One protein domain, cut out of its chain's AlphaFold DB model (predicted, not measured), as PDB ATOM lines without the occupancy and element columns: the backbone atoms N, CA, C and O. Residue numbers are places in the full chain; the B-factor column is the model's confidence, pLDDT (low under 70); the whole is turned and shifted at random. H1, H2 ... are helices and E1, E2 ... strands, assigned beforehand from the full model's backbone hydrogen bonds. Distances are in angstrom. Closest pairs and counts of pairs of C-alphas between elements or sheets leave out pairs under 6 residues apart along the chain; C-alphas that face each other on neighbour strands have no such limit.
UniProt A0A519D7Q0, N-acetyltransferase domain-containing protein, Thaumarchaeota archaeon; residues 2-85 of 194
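This is residues 2 to 85 of the 194 residues of the protein "N-acetyltransferase domain-containing protein" of Thaumarchaeota archaeon (UniProt A0A519D7Q0). A twisted sheet of four strands makes the middle layer of three: the long helix H4 covers one face, slantwise to the strands, and H1 and H3 lie over the other. The short helix H2 sits near H1 and H3. The 84 printed residues hold four named helices and four named strands, in the order E1 H1 H2 H3 E2 E3 E4 H4; the sheet's order is E1, E2, E3, E4, antiparallel throughout. The class is mixed, helices and strands, and the whole is compact, with a radius of gyration of the C-alphas of 11.8 A and spans of 34 by 27 by 19 A.

Start in the sheet at C-alpha 29, (19.787, -13.767, 15.085), where E2 begins; it runs 21.4 A to residue 37. E3, residues 40 to 48, spans 21.8 A and bends by 67 degrees at residue 43. E4, residues 53 to 58, spans 17.2 A. Look back to C-alpha 2 at (32.352, -20.456, 10.781) for E1, residues 2 to 5. From Leu 67, H4 runs 21.1 A to C-alpha 81 at (34.000, -6.354, 14.190). H1 is residues 8 to 16, 12.5 A long; H2 is residues 19 to 22 and H3 residues 24 to 28.

E2, E3 and E4 form a meander, each strand the antiparallel neighbour of the one before, with hairpins E2 and E3, and E3 and E4. Between E2 and E3 find N 33 and O 45 at 2.8 A; between E3 and E4, N 44 and O 57 at 2.9 A. At the edge, E1 is antiparallel to E2, with N 4 and O 32 at 2.9 A. H4 lies over E2 and E3 at a height over the sheet of 7.6 A; the closest C-alphas of H4 and E3 are Leu 71 and Ser 45, 5.8 A. On the opposite face, H1 has a height of 7.3 A and its closest C-alpha pair with E3 is Leu 14 and Ile 41, 6.6 A. H3, on the same face as H1, has a height of 8.0 A. H2 only grazes the sheet. H1 and H3 are close but not clearly touching, with the C-alphas of Lys 11 and Leu 27 closest at 5.8 A. Every O i to N i+4 pair is within hydrogen-bond range in H1 and H4; H3 has 0 of 1, but 2 of 2 O i to N i+3 pairs, and H2 is too short for an i+4 pair.

The two C-alphas farthest apart are those of Asn 38 and Ser 85, 35.4 A. The printed part has no cut and no long link; E4 to H4, with 8 residues between them, is short and the other links are tight. The mean pLDDT of the printed part is 94.3, and no printed residue is under 70.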
ATOM      1  N   LYS A   2      32.701 -21.296  11.938       96.75
ATOM      2  CA  LYS A   2      32.352 -20.456  10.781       96.75
ATOM      3  C   LYS A   2      31.397 -19.349  11.214       96.75
ATOM      4  O   LYS A   2      30.499 -19.621  12.002       96.75
ATOM      5  N   ILE A   3      31.596 -18.135  10.707       98.00
ATOM      6  CA  ILE A   3      30.668 -17.012  10.884       98.00
ATOM      7  C   ILE A   3      29.710 -17.011   9.695       98.00
ATOM      8  O   ILE A   3      30.157 -17.100   8.553       98.00
ATOM      9  N   VAL A   4      28.410 -16.925   9.957       97.69
ATOM     10  CA  VAL A   4      27.364 -16.933   8.930       97.69
ATOM     11  C   VAL A   4      26.293 -15.897   9.265       97.69
ATOM     12  O   VAL A   4      25.968 -15.702  10.435       97.69
ATOM     13  N   ASN A   5      25.732 -15.235   8.256       97.25
ATOM     14  CA  ASN A   5      24.502 -14.460   8.440       97.25
ATOM     15  C   ASN A   5      23.311 -15.423   8.496       97.25
ATOM     16  O   ASN A   5      23.360 -16.500   7.899       97.25
ATOM     17  N   VAL A   6      22.246 -15.059   9.209       95.75
ATOM     18  CA  VAL A   6      21.057 -15.918   9.291       95.75
ATOM     19  C   VAL A   6      20.145 -15.669   8.093       95.75
ATOM     20  O   VAL A   6      19.240 -14.837   8.126       95.75
ATOM     21  N   ASP A   7      20.384 -16.424   7.028       96.44
ATOM     22  CA  ASP A   7      19.540 -16.486   5.834       96.44
ATOM     23  C   ASP A   7      18.639 -17.739   5.833       96.44
ATOM     24  O   ASP A   7      18.630 -18.529   6.782       96.44
ATOM     25  N   SER A   8      17.839 -17.924   4.777       96.50
ATOM     26  CA  SER A   8      16.947 -19.086   4.633       96.50
ATOM     27  C   SER A   8      17.696 -20.421   4.693       96.50
ATOM     28  O   SER A   8      17.232 -21.347   5.359       96.50
ATOM     29  N   LYS A   9      18.881 -20.500   4.080       96.81
ATOM     30  CA  LYS A   9      19.714 -21.708   4.049       96.81
ATOM     31  C   LYS A   9      20.246 -22.057   5.435       96.81
ATOM     32  O   LYS A   9      20.209 -23.213   5.842       96.81
ATOM     33  N   ILE A  10      20.732 -21.078   6.197       97.25
ATOM     34  CA  ILE A  10      21.182 -21.312   7.573       97.25
ATOM     35  C   ILE A  10      20.011 -21.721   8.470       97.25
ATOM     36  O   ILE A  10      20.163 -22.642   9.273       97.25
ATOM     37  N   LYS A  11      18.831 -21.110   8.302       96.62
ATOM     38  CA  LYS A  11      17.617 -21.497   9.041       96.62
ATOM     39  C   LYS A  11      17.220 -22.949   8.778       96.62
ATOM     40  O   LYS A  11      16.901 -23.662   9.724       96.62
ATOM     41  N   GLU A  12      17.267 -23.399   7.528       96.69
ATOM     42  CA  GLU A  12      16.996 -24.793   7.159       96.69
ATOM     43  C   GLU A  12      17.993 -25.754   7.819       96.69
ATOM     44  O   GLU A  12      17.595 -26.688   8.511       96.69
ATOM     45  N   ARG A  13      19.292 -25.454   7.742       97.00
ATOM     46  CA  ARG A  13      20.341 -26.292   8.349       97.00
ATOM     47  C   ARG A  13      20.239 -26.395   9.874       97.00
ATOM     48  O   ARG A  13      20.607 -27.422  10.451       97.00
ATOM     49  N   LEU A  14      19.766 -25.340  10.544       96.38
ATOM     50  CA  LEU A  14      19.488 -25.364  11.984       96.38
ATOM     51  C   LEU A  14      18.326 -26.307  12.322       96.38
ATOM     52  O   LEU A  14      18.437 -27.051  13.300       96.38
ATOM     53  N   LYS A  15      17.271 -26.318  11.494       94.62
ATOM     54  CA  LYS A  15      16.129 -27.239  11.614       94.62
ATOM     55  C   LYS A  15      16.536 -28.686  11.358       94.62
ATOM     56  O   LYS A  15      16.259 -29.551  12.178       94.62
ATOM     57  N   GLU A  16      17.288 -28.955  10.290       94.50
ATOM     58  CA  GLU A  16      17.824 -30.298   9.996       94.50
ATOM     59  C   GLU A  16      18.698 -30.848  11.135       94.50
ATOM     60  O   GLU A  16      18.769 -32.057  11.373       94.50
ATOM     61  N   SER A  17      19.377 -29.946  11.849       93.25
ATOM     62  CA  SER A  17      20.213 -30.273  13.004       93.25
ATOM     63  C   SER A  17      19.433 -30.316  14.327       93.25
ATOM     64  O   SER A  17      20.049 -30.550  15.369       93.25
ATOM     65  N   LYS A  18      18.110 -30.082  14.293       93.50
ATOM     66  CA  LYS A  18      17.174 -29.977  15.432       93.50
ATOM     67  C   LYS A  18      17.526 -28.909  16.473       93.50
ATOM     68  O   LYS A  18      16.914 -28.828  17.531       93.50
ATOM     69  N   LEU A  19      18.491 -28.041  16.168       92.56
ATOM     70  CA  LEU A  19      18.946 -27.002  17.090       92.56
ATOM     71  C   LEU A  19      17.903 -25.897  17.266       92.56
ATOM     72  O   LEU A  19      17.783 -25.338  18.349       92.56
ATOM     73  N   SER A  20      17.151 -25.577  16.212       88.00
ATOM     74  CA  SER A  20      16.085 -24.573  16.291       88.00
ATOM     75  C   SER A  20      14.828 -25.071  16.999       88.00
ATOM     76  O   SER A  20      14.025 -24.243  17.419       88.00
ATOM     77  N   ASP A  21      14.656 -26.387  17.121       88.06
ATOM     78  CA  ASP A  21      13.534 -26.981  17.854       88.06
ATOM     79  C   ASP A  21      13.773 -26.824  19.361       88.06
ATOM     80  O   ASP A  21      12.867 -26.478  20.112       88.06
ATOM     81  N   GLU A  22      15.029 -26.998  19.788       86.06
ATOM     82  CA  GLU A  22      15.475 -26.733  21.159       86.06
ATOM     83  C   GLU A  22      15.609 -25.230  21.457       86.06
ATOM     84  O   GLU A  22      15.430 -24.801  22.594       86.06
ATOM     85  N   MET A  23      15.977 -24.423  20.457       88.00
ATOM     86  CA  MET A  23      16.316 -23.015  20.647       88.00
ATOM     87  C   MET A  23      15.973 -22.172  19.410       88.00
ATOM     88  O   MET A  23      16.815 -21.833  18.573       88.00
ATOM     89  N   SER A  24      14.698 -21.804  19.308       88.56
ATOM     90  CA  SER A  24      14.126 -21.097  18.154       88.56
ATOM     91  C   SER A  24      14.716 -19.699  17.920       88.56
ATOM     92  O   SER A  24      14.769 -19.236  16.777       88.56
ATOM     93  N   ASN A  25      15.242 -19.053  18.967       88.56
ATOM     94  CA  ASN A  25      15.845 -17.716  18.903       88.56
ATOM     95  C   ASN A  25      17.051 -17.617  17.941       88.56
ATOM     96  O   ASN A  25      17.362 -16.537  17.434       88.56
ATOM     97  N   LEU A  26      17.688 -18.746  17.602       92.88
ATOM     98  CA  LEU A  26      18.754 -18.822  16.598       92.88
ATOM     99  C   LEU A  26      18.281 -18.336  15.223       92.88
ATOM    100  O   LEU A  26      19.058 -17.747  14.475       92.88
ATOM    101  N   LEU A  27      17.002 -18.552  14.900       92.56
ATOM    102  CA  LEU A  27      16.400 -18.174  13.620       92.56
ATOM    103  C   LEU A  27      16.178 -16.659  13.484       92.56
ATOM    104  O   LEU A  27      15.937 -16.177  12.374       92.56
ATOM    105  N   ALA A  28      16.234 -15.925  14.596       90.94
ATOM    106  CA  ALA A  28      16.037 -14.480  14.671       90.94
ATOM    107  C   ALA A  28      17.341 -13.714  14.966       90.94
ATOM    108  O   ALA A  28      17.311 -12.506  15.206       90.94
ATOM    109  N   CYS A  29      18.484 -14.405  14.966       94.31
ATOM    110  CA  CYS A  29      19.787 -13.767  15.085       94.31
ATOM    111  C   CYS A  29      20.164 -13.020  13.803       94.31
ATOM    112  O   CYS A  29      19.808 -13.440  12.707       94.31
ATOM    113  N   ASP A  30      20.935 -11.946  13.936       94.31
ATOM    114  CA  ASP A  30      21.503 -11.222  12.796       94.31
ATOM    115  C   ASP A  30      22.603 -12.075  12.134       94.31
ATOM    116  O   ASP A  30      22.727 -12.166  10.910       94.31
ATOM    117  N   PHE A  31      23.405 -12.740  12.969       97.44
ATOM    118  CA  PHE A  31      24.468 -13.650  12.560       97.44
ATOM    119  C   PHE A  31      24.701 -14.741  13.611       97.44
ATOM    120  O   PHE A  31      24.328 -14.600  14.779       97.44
ATOM    121  N   LEU A  32      25.371 -15.812  13.191       98.12
ATOM    122  CA  LEU A  32      25.789 -16.923  14.036       98.12
ATOM    123  C   LEU A  32      27.275 -17.217  13.850       98.12
ATOM    124  O   LEU A  32      27.832 -17.078  12.761       98.12
ATOM    125  N   VAL A  33      27.893 -17.728  14.907       98.44
ATOM    126  CA  VAL A  33      29.079 -18.570  14.812       98.44
ATOM    127  C   VAL A  33      28.635 -20.013  14.992       98.44
ATOM    128  O   VAL A  33      27.974 -20.343  15.975       98.44
ATOM    129  N   ILE A  34      29.012 -20.874  14.052       98.19
ATOM    130  CA  ILE A  34      28.619 -22.283  14.027       98.19
ATOM    131  C   ILE A  34      29.827 -23.221  14.099       98.19
ATOM    132  O   ILE A  34      30.931 -22.923  13.614       98.19
ATOM    133  N   VAL A  35      29.598 -24.387  14.697       97.50
ATOM    134  CA  VAL A  35      30.483 -25.556  14.653       97.50
ATOM    135  C   VAL A  35      29.763 -26.658  13.897       97.50
ATOM    136  O   VAL A  35      28.598 -26.947  14.167       97.50
ATOM    137  N   GLU A  36      30.475 -27.289  12.971       96.00
ATOM    138  CA  GLU A  36      29.945 -28.362  12.143       96.00
ATOM    139  C   GLU A  36      30.689 -29.670  12.416       96.00
ATOM    140  O   GLU A  36      31.900 -29.671  12.635       96.00
ATOM    141  N   HIS A  37      29.962 -30.780  12.364       94.69
ATOM    142  CA  HIS A  37      30.514 -32.131  12.360       94.69
ATOM    143  C   HIS A  37      29.676 -32.985  11.406       94.69
ATOM    144  O   HIS A  37      28.447 -32.933  11.446       94.69
ATOM    145  N   ASN A  38      30.330 -33.718  10.503       92.06
ATOM    146  CA  ASN A  38      29.671 -34.495   9.442       92.06
ATOM    147  C   ASN A  38      28.620 -33.676   8.666       92.06
ATOM    148  O   ASN A  38      27.487 -34.108   8.477       92.06
ATOM    149  N   LYS A  39      29.003 -32.454   8.256       90.00
ATOM    150  CA  LYS A  39      28.177 -31.466   7.525       90.00
ATOM    151  C   LYS A  39      26.939 -30.930   8.275       90.00
ATOM    152  O   LYS A  39      26.287 -30.017   7.765       90.00
ATOM    153  N   LYS A  40      26.658 -31.399   9.496       94.75
ATOM    154  CA  LYS A  40      25.572 -30.905  10.360       94.75
ATOM    155  C   LYS A  40      26.072 -29.867  11.352       94.75
ATOM    156  O   LYS A  40      27.221 -29.934  11.789       94.75
ATOM    157  N   ILE A  41      25.214 -28.917  11.720       97.25
ATOM    158  CA  ILE A  41      25.532 -27.918  12.742       97.25
ATOM    159  C   ILE A  41      25.352 -28.586  14.106       97.25
ATOM    160  O   ILE A  41      24.253 -28.989  14.460       97.25
ATOM    161  N   ILE A  42      26.429 -28.710  14.879       96.81
ATOM    162  CA  ILE A  42      26.394 -29.355  16.207       96.81
ATOM    163  C   ILE A  42      26.390 -28.354  17.362       96.81
ATOM    164  O   ILE A  42      26.180 -28.718  18.516       96.81
ATOM    165  N   GLY A  43      26.630 -27.083  17.064       97.19
ATOM    166  CA  GLY A  43      26.540 -25.999  18.024       97.19
ATOM    167  C   GLY A  43      26.543 -24.657  17.318       97.19
ATOM    168  O   GLY A  43      27.167 -24.495  16.266       97.19
ATOM    169  N   ALA A  44      25.837 -23.705  17.905       97.69
ATOM    170  CA  ALA A  44      25.686 -22.363  17.383       97.69
ATOM    171  C   ALA A  44      25.635 -21.364  18.537       97.69
ATOM    172  O   ALA A  44      25.066 -21.632  19.592       97.69
ATOM    173  N   SER A  45      26.219 -20.192  18.330       96.88
ATOM    174  CA  SER A  45      25.990 -19.026  19.175       96.88
ATOM    175  C   SER A  45      25.736 -17.825  18.281       96.88
ATOM    176  O   SER A  45      26.284 -17.750  17.184       96.88
ATOM    177  N   GLY A  46      24.894 -16.904  18.728       96.12
ATOM    178  CA  GLY A  46      24.408 -15.804  17.906       96.12
ATOM    179  C   GLY A  46      24.108 -14.557  18.700       96.12
ATOM    180  O   GLY A  46      24.045 -14.607  19.929       96.12
ATOM    181  N   ILE A  47      23.898 -13.459  17.981       95.50
ATOM    182  CA  ILE A  47      23.341 -12.214  18.510       95.50
ATOM    183  C   ILE A  47      22.110 -11.868  17.686       95.50
ATOM    184  O   ILE A  47      22.174 -11.868  16.457       95.50
ATOM    185  N   GLY A  48      21.008 -11.568  18.367       91.19
ATOM    186  CA  GLY A  48      19.740 -11.215  17.742       91.19
ATOM    187  C   GLY A  48      18.936 -10.199  18.536       91.19
ATOM    188  O   GLY A  48      19.263  -9.845  19.672       91.19
ATOM    189  N   GLY A  49      17.858  -9.731  17.915       86.00
ATOM    190  CA  GLY A  49      16.933  -8.779  18.520       86.00
ATOM    191  C   GLY A  49      17.511  -7.373  18.680       86.00
ATOM    192  O   GLY A  49      18.703  -7.104  18.513       86.00
ATOM    193  N   LYS A  50      16.636  -6.437  19.051       86.25
ATOM    194  CA  LYS A  50      17.021  -5.027  19.238       86.25
ATOM    195  C   LYS A  50      17.958  -4.813  20.428       86.25
ATOM    196  O   LYS A  50      18.687  -3.829  20.452       86.25
ATOM    197  N   PHE A  51      17.942  -5.730  21.394       89.12
ATOM    198  CA  PHE A  51      18.800  -5.690  22.578       89.12
ATOM    199  C   PHE A  51      20.099  -6.488  22.407       89.12
ATOM    200  O   PHE A  51      20.843  -6.639  23.375       89.12
ATOM    201  N   HIS A  52      20.385  -6.982  21.196       93.00
ATOM    202  CA  HIS A  52      21.603  -7.738  20.895       93.00
ATOM    203  C   HIS A  52      21.786  -8.897  21.882       93.00
ATOM    204  O   HIS A  52      22.844  -9.082  22.498       93.00
ATOM    205  N   VAL A  53      20.689  -9.629  22.076       91.19
ATOM    206  CA  VAL A  53      20.608 -10.759  22.984       91.19
ATOM    207  C   VAL A  53      21.427 -11.885  22.404       91.19
ATOM    208  O   VAL A  53      21.258 -12.288  21.251       91.19
ATOM    209  N   ARG A  54      22.336 -12.391  23.226       92.19
ATOM    210  CA  ARG A  54      23.184 -13.500  22.849       92.19
ATOM    211  C   ARG A  54      22.500 -14.828  23.140       92.19
ATOM    212  O   ARG A  54      21.995 -15.049  24.238       92.19
ATOM    213  N   THR A  55      22.613 -15.744  22.190       91.75
ATOM    214  CA  THR A  55      22.141 -17.124  22.297       91.75
ATOM    215  C   THR A  55      23.293 -18.128  22.176       91.75
ATOM    216  O   THR A  55      24.337 -17.811  21.596       91.75
ATOM    217  N   LEU A  56      23.144 -19.321  22.754       93.88
ATOM    218  CA  LEU A  56      24.111 -20.419  22.679       93.88
ATOM    219  C   LEU A  56      23.391 -21.760  22.804       93.88
ATOM    220  O   LEU A  56      22.754 -22.026  23.821       93.88
ATOM    221  N   ILE A  57      23.646 -22.646  21.847       94.44
ATOM    222  CA  ILE A  57      23.307 -24.059  21.939       94.44
ATOM    223  C   ILE A  57      24.479 -24.927  21.484       94.44
ATOM    224  O   ILE A  57      25.215 -24.593  20.553       94.44
ATOM    225  N   VAL A  58      24.645 -26.068  22.140       95.44
ATOM    226  CA  VAL A  58      25.517 -27.160  21.701       95.44
ATOM    227  C   VAL A  58      24.724 -28.444  21.895       95.44
ATOM    228  O   VAL A  58      24.152 -28.638  22.968       95.44
ATOM    229  N   GLN A  59      24.686 -29.308  20.882       94.12
ATOM    230  CA  GLN A  59      24.040 -30.618  20.982       94.12
ATOM    231  C   GLN A  59      24.646 -31.423  22.137       94.12
ATOM    232  O   GLN A  59      25.866 -31.425  22.317       94.12
ATOM    233  N   ASP A  60      23.808 -32.145  22.883       92.00
ATOM    234  CA  ASP A  60      24.193 -32.849  24.117       92.00
ATOM    235  C   ASP A  60      25.451 -33.710  23.974       92.00
ATOM    236  O   ASP A  60      26.382 -33.598  24.772       92.00
ATOM    237  N   LYS A  61      25.540 -34.488  22.888       93.44
ATOM    238  CA  LYS A  61      26.672 -35.386  22.584       93.44
ATOM    239  C   LYS A  61      28.023 -34.667  22.422       93.44
ATOM    240  O   LYS A  61      29.080 -35.301  22.439       93.44
ATOM    241  N   PHE A  62      28.004 -33.349  22.237       92.25
ATOM    242  CA  PHE A  62      29.186 -32.511  22.031       92.25
ATOM    243  C   PHE A  62      29.416 -31.497  23.165       92.25
ATOM    244  O   PHE A  62      30.354 -30.697  23.091       92.25
ATOM    245  N   ARG A  63      28.605 -31.530  24.231       89.94
ATOM    246  CA  ARG A  63      28.815 -30.716  25.439       89.94
ATOM    247  C   ARG A  63      30.051 -31.192  26.215       89.94
ATOM    248  O   ARG A  63      30.613 -32.245  25.936       89.94
ATOM    249  N   ASN A  64      30.518 -30.371  27.159       86.75
ATOM    250  CA  ASN A  64      31.711 -30.613  27.994       86.75
ATOM    251  C   ASN A  64      33.053 -30.740  27.241       86.75
ATOM    252  O   ASN A  64      34.063 -31.089  27.836       86.75
ATOM    253  N   LYS A  65      33.095 -30.372  25.954       89.50
ATOM    254  CA  LYS A  65      34.314 -30.347  25.117       89.50
ATOM    255  C   LYS A  65      34.888 -28.938  24.904       89.50
ATOM    256  O   LYS A  65      35.595 -28.690  23.937       89.50
ATOM    257  N   GLY A  66      34.490 -27.965  25.727       91.25
ATOM    258  CA  GLY A  66      34.904 -26.559  25.580       91.25
ATOM    259  C   GLY A  66      34.273 -25.799  24.398       91.25
ATOM    260  O   GLY A  66      34.519 -24.607  24.238       91.25
ATOM    261  N   LEU A  67      33.411 -26.426  23.589       94.25
ATOM    262  CA  LEU A  67      32.803 -25.769  22.421       94.25
ATOM    263  C   LEU A  67      31.981 -24.526  22.785       94.25
ATOM    264  O   LEU A  67      32.051 -23.525  22.077       94.25
ATOM    265  N   GLY A  68      31.244 -24.566  23.899       93.44
ATOM    266  CA  GLY A  68      30.398 -23.451  24.327       93.44
ATOM    267  C   GLY A  68      31.190 -22.166  24.577       93.44
ATOM    268  O   GLY A  68      30.834 -21.114  24.060       93.44
ATOM    269  N   ILE A  69      32.309 -22.248  25.302       93.88
ATOM    270  CA  ILE A  69      33.126 -21.063  25.600       93.88
ATOM    271  C   ILE A  69      33.812 -20.513  24.345       93.88
ATOM    272  O   ILE A  69      33.905 -19.298  24.180       93.88
ATOM    273  N   LEU A  70      34.238 -21.391  23.433       95.81
ATOM    274  CA  LEU A  70      34.837 -20.991  22.161       95.81
ATOM    275  C   LEU A  70      33.813 -20.286  21.254       95.81
ATOM    276  O   LEU A  70      34.123 -19.239  20.687       95.81
ATOM    277  N   LEU A  71      32.585 -20.810  21.178       97.38
ATOM    278  CA  LEU A  71      31.478 -20.200  20.437       97.38
ATOM    279  C   LEU A  71      31.149 -18.807  20.984       97.38
ATOM    280  O   LEU A  71      31.066 -17.847  20.223       97.38
ATOM    281  N   LEU A  72      31.031 -18.683  22.309       95.56
ATOM    282  CA  LEU A  72      30.745 -17.409  22.967       95.56
ATOM    283  C   LEU A  72      31.834 -16.359  22.715       95.56
ATOM    284  O   LEU A  72      31.509 -15.208  22.421       95.56
ATOM    285  N   LYS A  73      33.117 -16.743  22.797       96.38
ATOM    286  CA  LYS A  73      34.235 -15.847  22.461       96.38
ATOM    287  C   LYS A  73      34.150 -15.372  21.018       96.38
ATOM    288  O   LYS A  73      34.221 -14.175  20.766       96.38
ATOM    289  N   ALA A  74      33.972 -16.303  20.085       97.88
ATOM    290  CA  ALA A  74      33.923 -15.987  18.666       97.88
ATOM    291  C   ALA A  74      32.766 -15.033  18.324       97.88
ATOM    292  O   ALA A  74      32.960 -14.101  17.550       97.88
ATOM    293  N   VAL A  75      31.592 -15.212  18.942       97.50
ATOM    294  CA  VAL A  75      30.450 -14.300  18.762       97.50
ATOM    295  C   VAL A  75      30.739 -12.903  19.303       97.50
ATOM    296  O   VAL A  75      30.394 -11.927  18.646       97.50
ATOM    297  N   ILE A  76      31.385 -12.783  20.467       97.06
ATOM    298  CA  ILE A  76      31.759 -11.478  21.038       97.06
ATOM    299  C   ILE A  76      32.746 -10.745  20.124       97.06
ATOM    300  O   ILE A  76      32.569  -9.557  19.859       97.06
ATOM    301  N   GLU A  77      33.764 -11.442  19.619       97.19
ATOM    302  CA  GLU A  77      34.743 -10.838  18.710       97.19
ATOM    303  C   GLU A  77      34.110 -10.426  17.379       97.19
ATOM    304  O   GLU A  77      34.385  -9.340  16.868       97.19
ATOM    305  N   GLU A  78      33.200 -11.237  16.843       97.94
ATOM    306  CA  GLU A  78      32.462 -10.876  15.635       97.94
ATOM    307  C   GLU A  78      31.517  -9.685  15.862       97.94
ATOM    308  O   GLU A  78      31.437  -8.789  15.022       97.94
ATOM    309  N   ALA A  79      30.866  -9.597  17.025       97.38
ATOM    310  CA  ALA A  79      30.031  -8.451  17.386       97.38
ATOM    311  C   ALA A  79      30.833  -7.140  17.403       97.38
ATOM    312  O   ALA A  79      30.372  -6.114  16.895       97.38
ATOM    313  N   LYS A  80      32.061  -7.173  17.937       96.88
ATOM    314  CA  LYS A  80      32.975  -6.023  17.907       96.88
ATOM    315  C   LYS A  80      33.331  -5.630  16.473       96.88
ATOM    316  O   LYS A  80      33.234  -4.452  16.133       96.88
ATOM    317  N   LYS A  81      33.684  -6.598  15.614       97.56
ATOM    318  CA  LYS A  81      34.000  -6.354  14.190       97.56
ATOM    319  C   LYS A  81      32.828  -5.731  13.438       97.56
ATOM    320  O   LYS A  81      33.015  -4.793  12.666       97.56
ATOM    321  N   ARG A  82      31.612  -6.193  13.731       96.88
ATOM    322  CA  ARG A  82      30.352  -5.652  13.197       96.88
ATOM    323  C   ARG A  82      29.922  -4.328  13.837       96.88
ATOM    324  O   ARG A  82      28.856  -3.819  13.510       96.88
ATOM    325  N   LYS A  83      30.749  -3.745  14.712       96.44
ATOM    326  CA  LYS A  83      30.535  -2.440  15.359       96.44
ATOM    327  C   LYS A  83      29.276  -2.371  16.233       96.44
ATOM    328  O   LYS A  83      28.725  -1.284  16.430       96.44
ATOM    329  N   TYR A  84      28.843  -3.495  16.812       97.25
ATOM    330  CA  TYR A  84      27.837  -3.459  17.877       97.25
ATOM    331  C   TYR A  84      28.354  -2.591  19.031       97.25
ATOM    332  O   TYR A  84      29.558  -2.501  19.280       97.25
ATOM    333  N   SER A  85      27.449  -1.924  19.748       96.75
ATOM    334  CA  SER A  85      27.848  -1.093  20.894       96.75
ATOM    335  C   SER A  85      27.919  -1.878  22.200       96.75
ATOM    336  O   SER A  85      28.643  -1.488  23.118       96.75
TER     337      SER A  85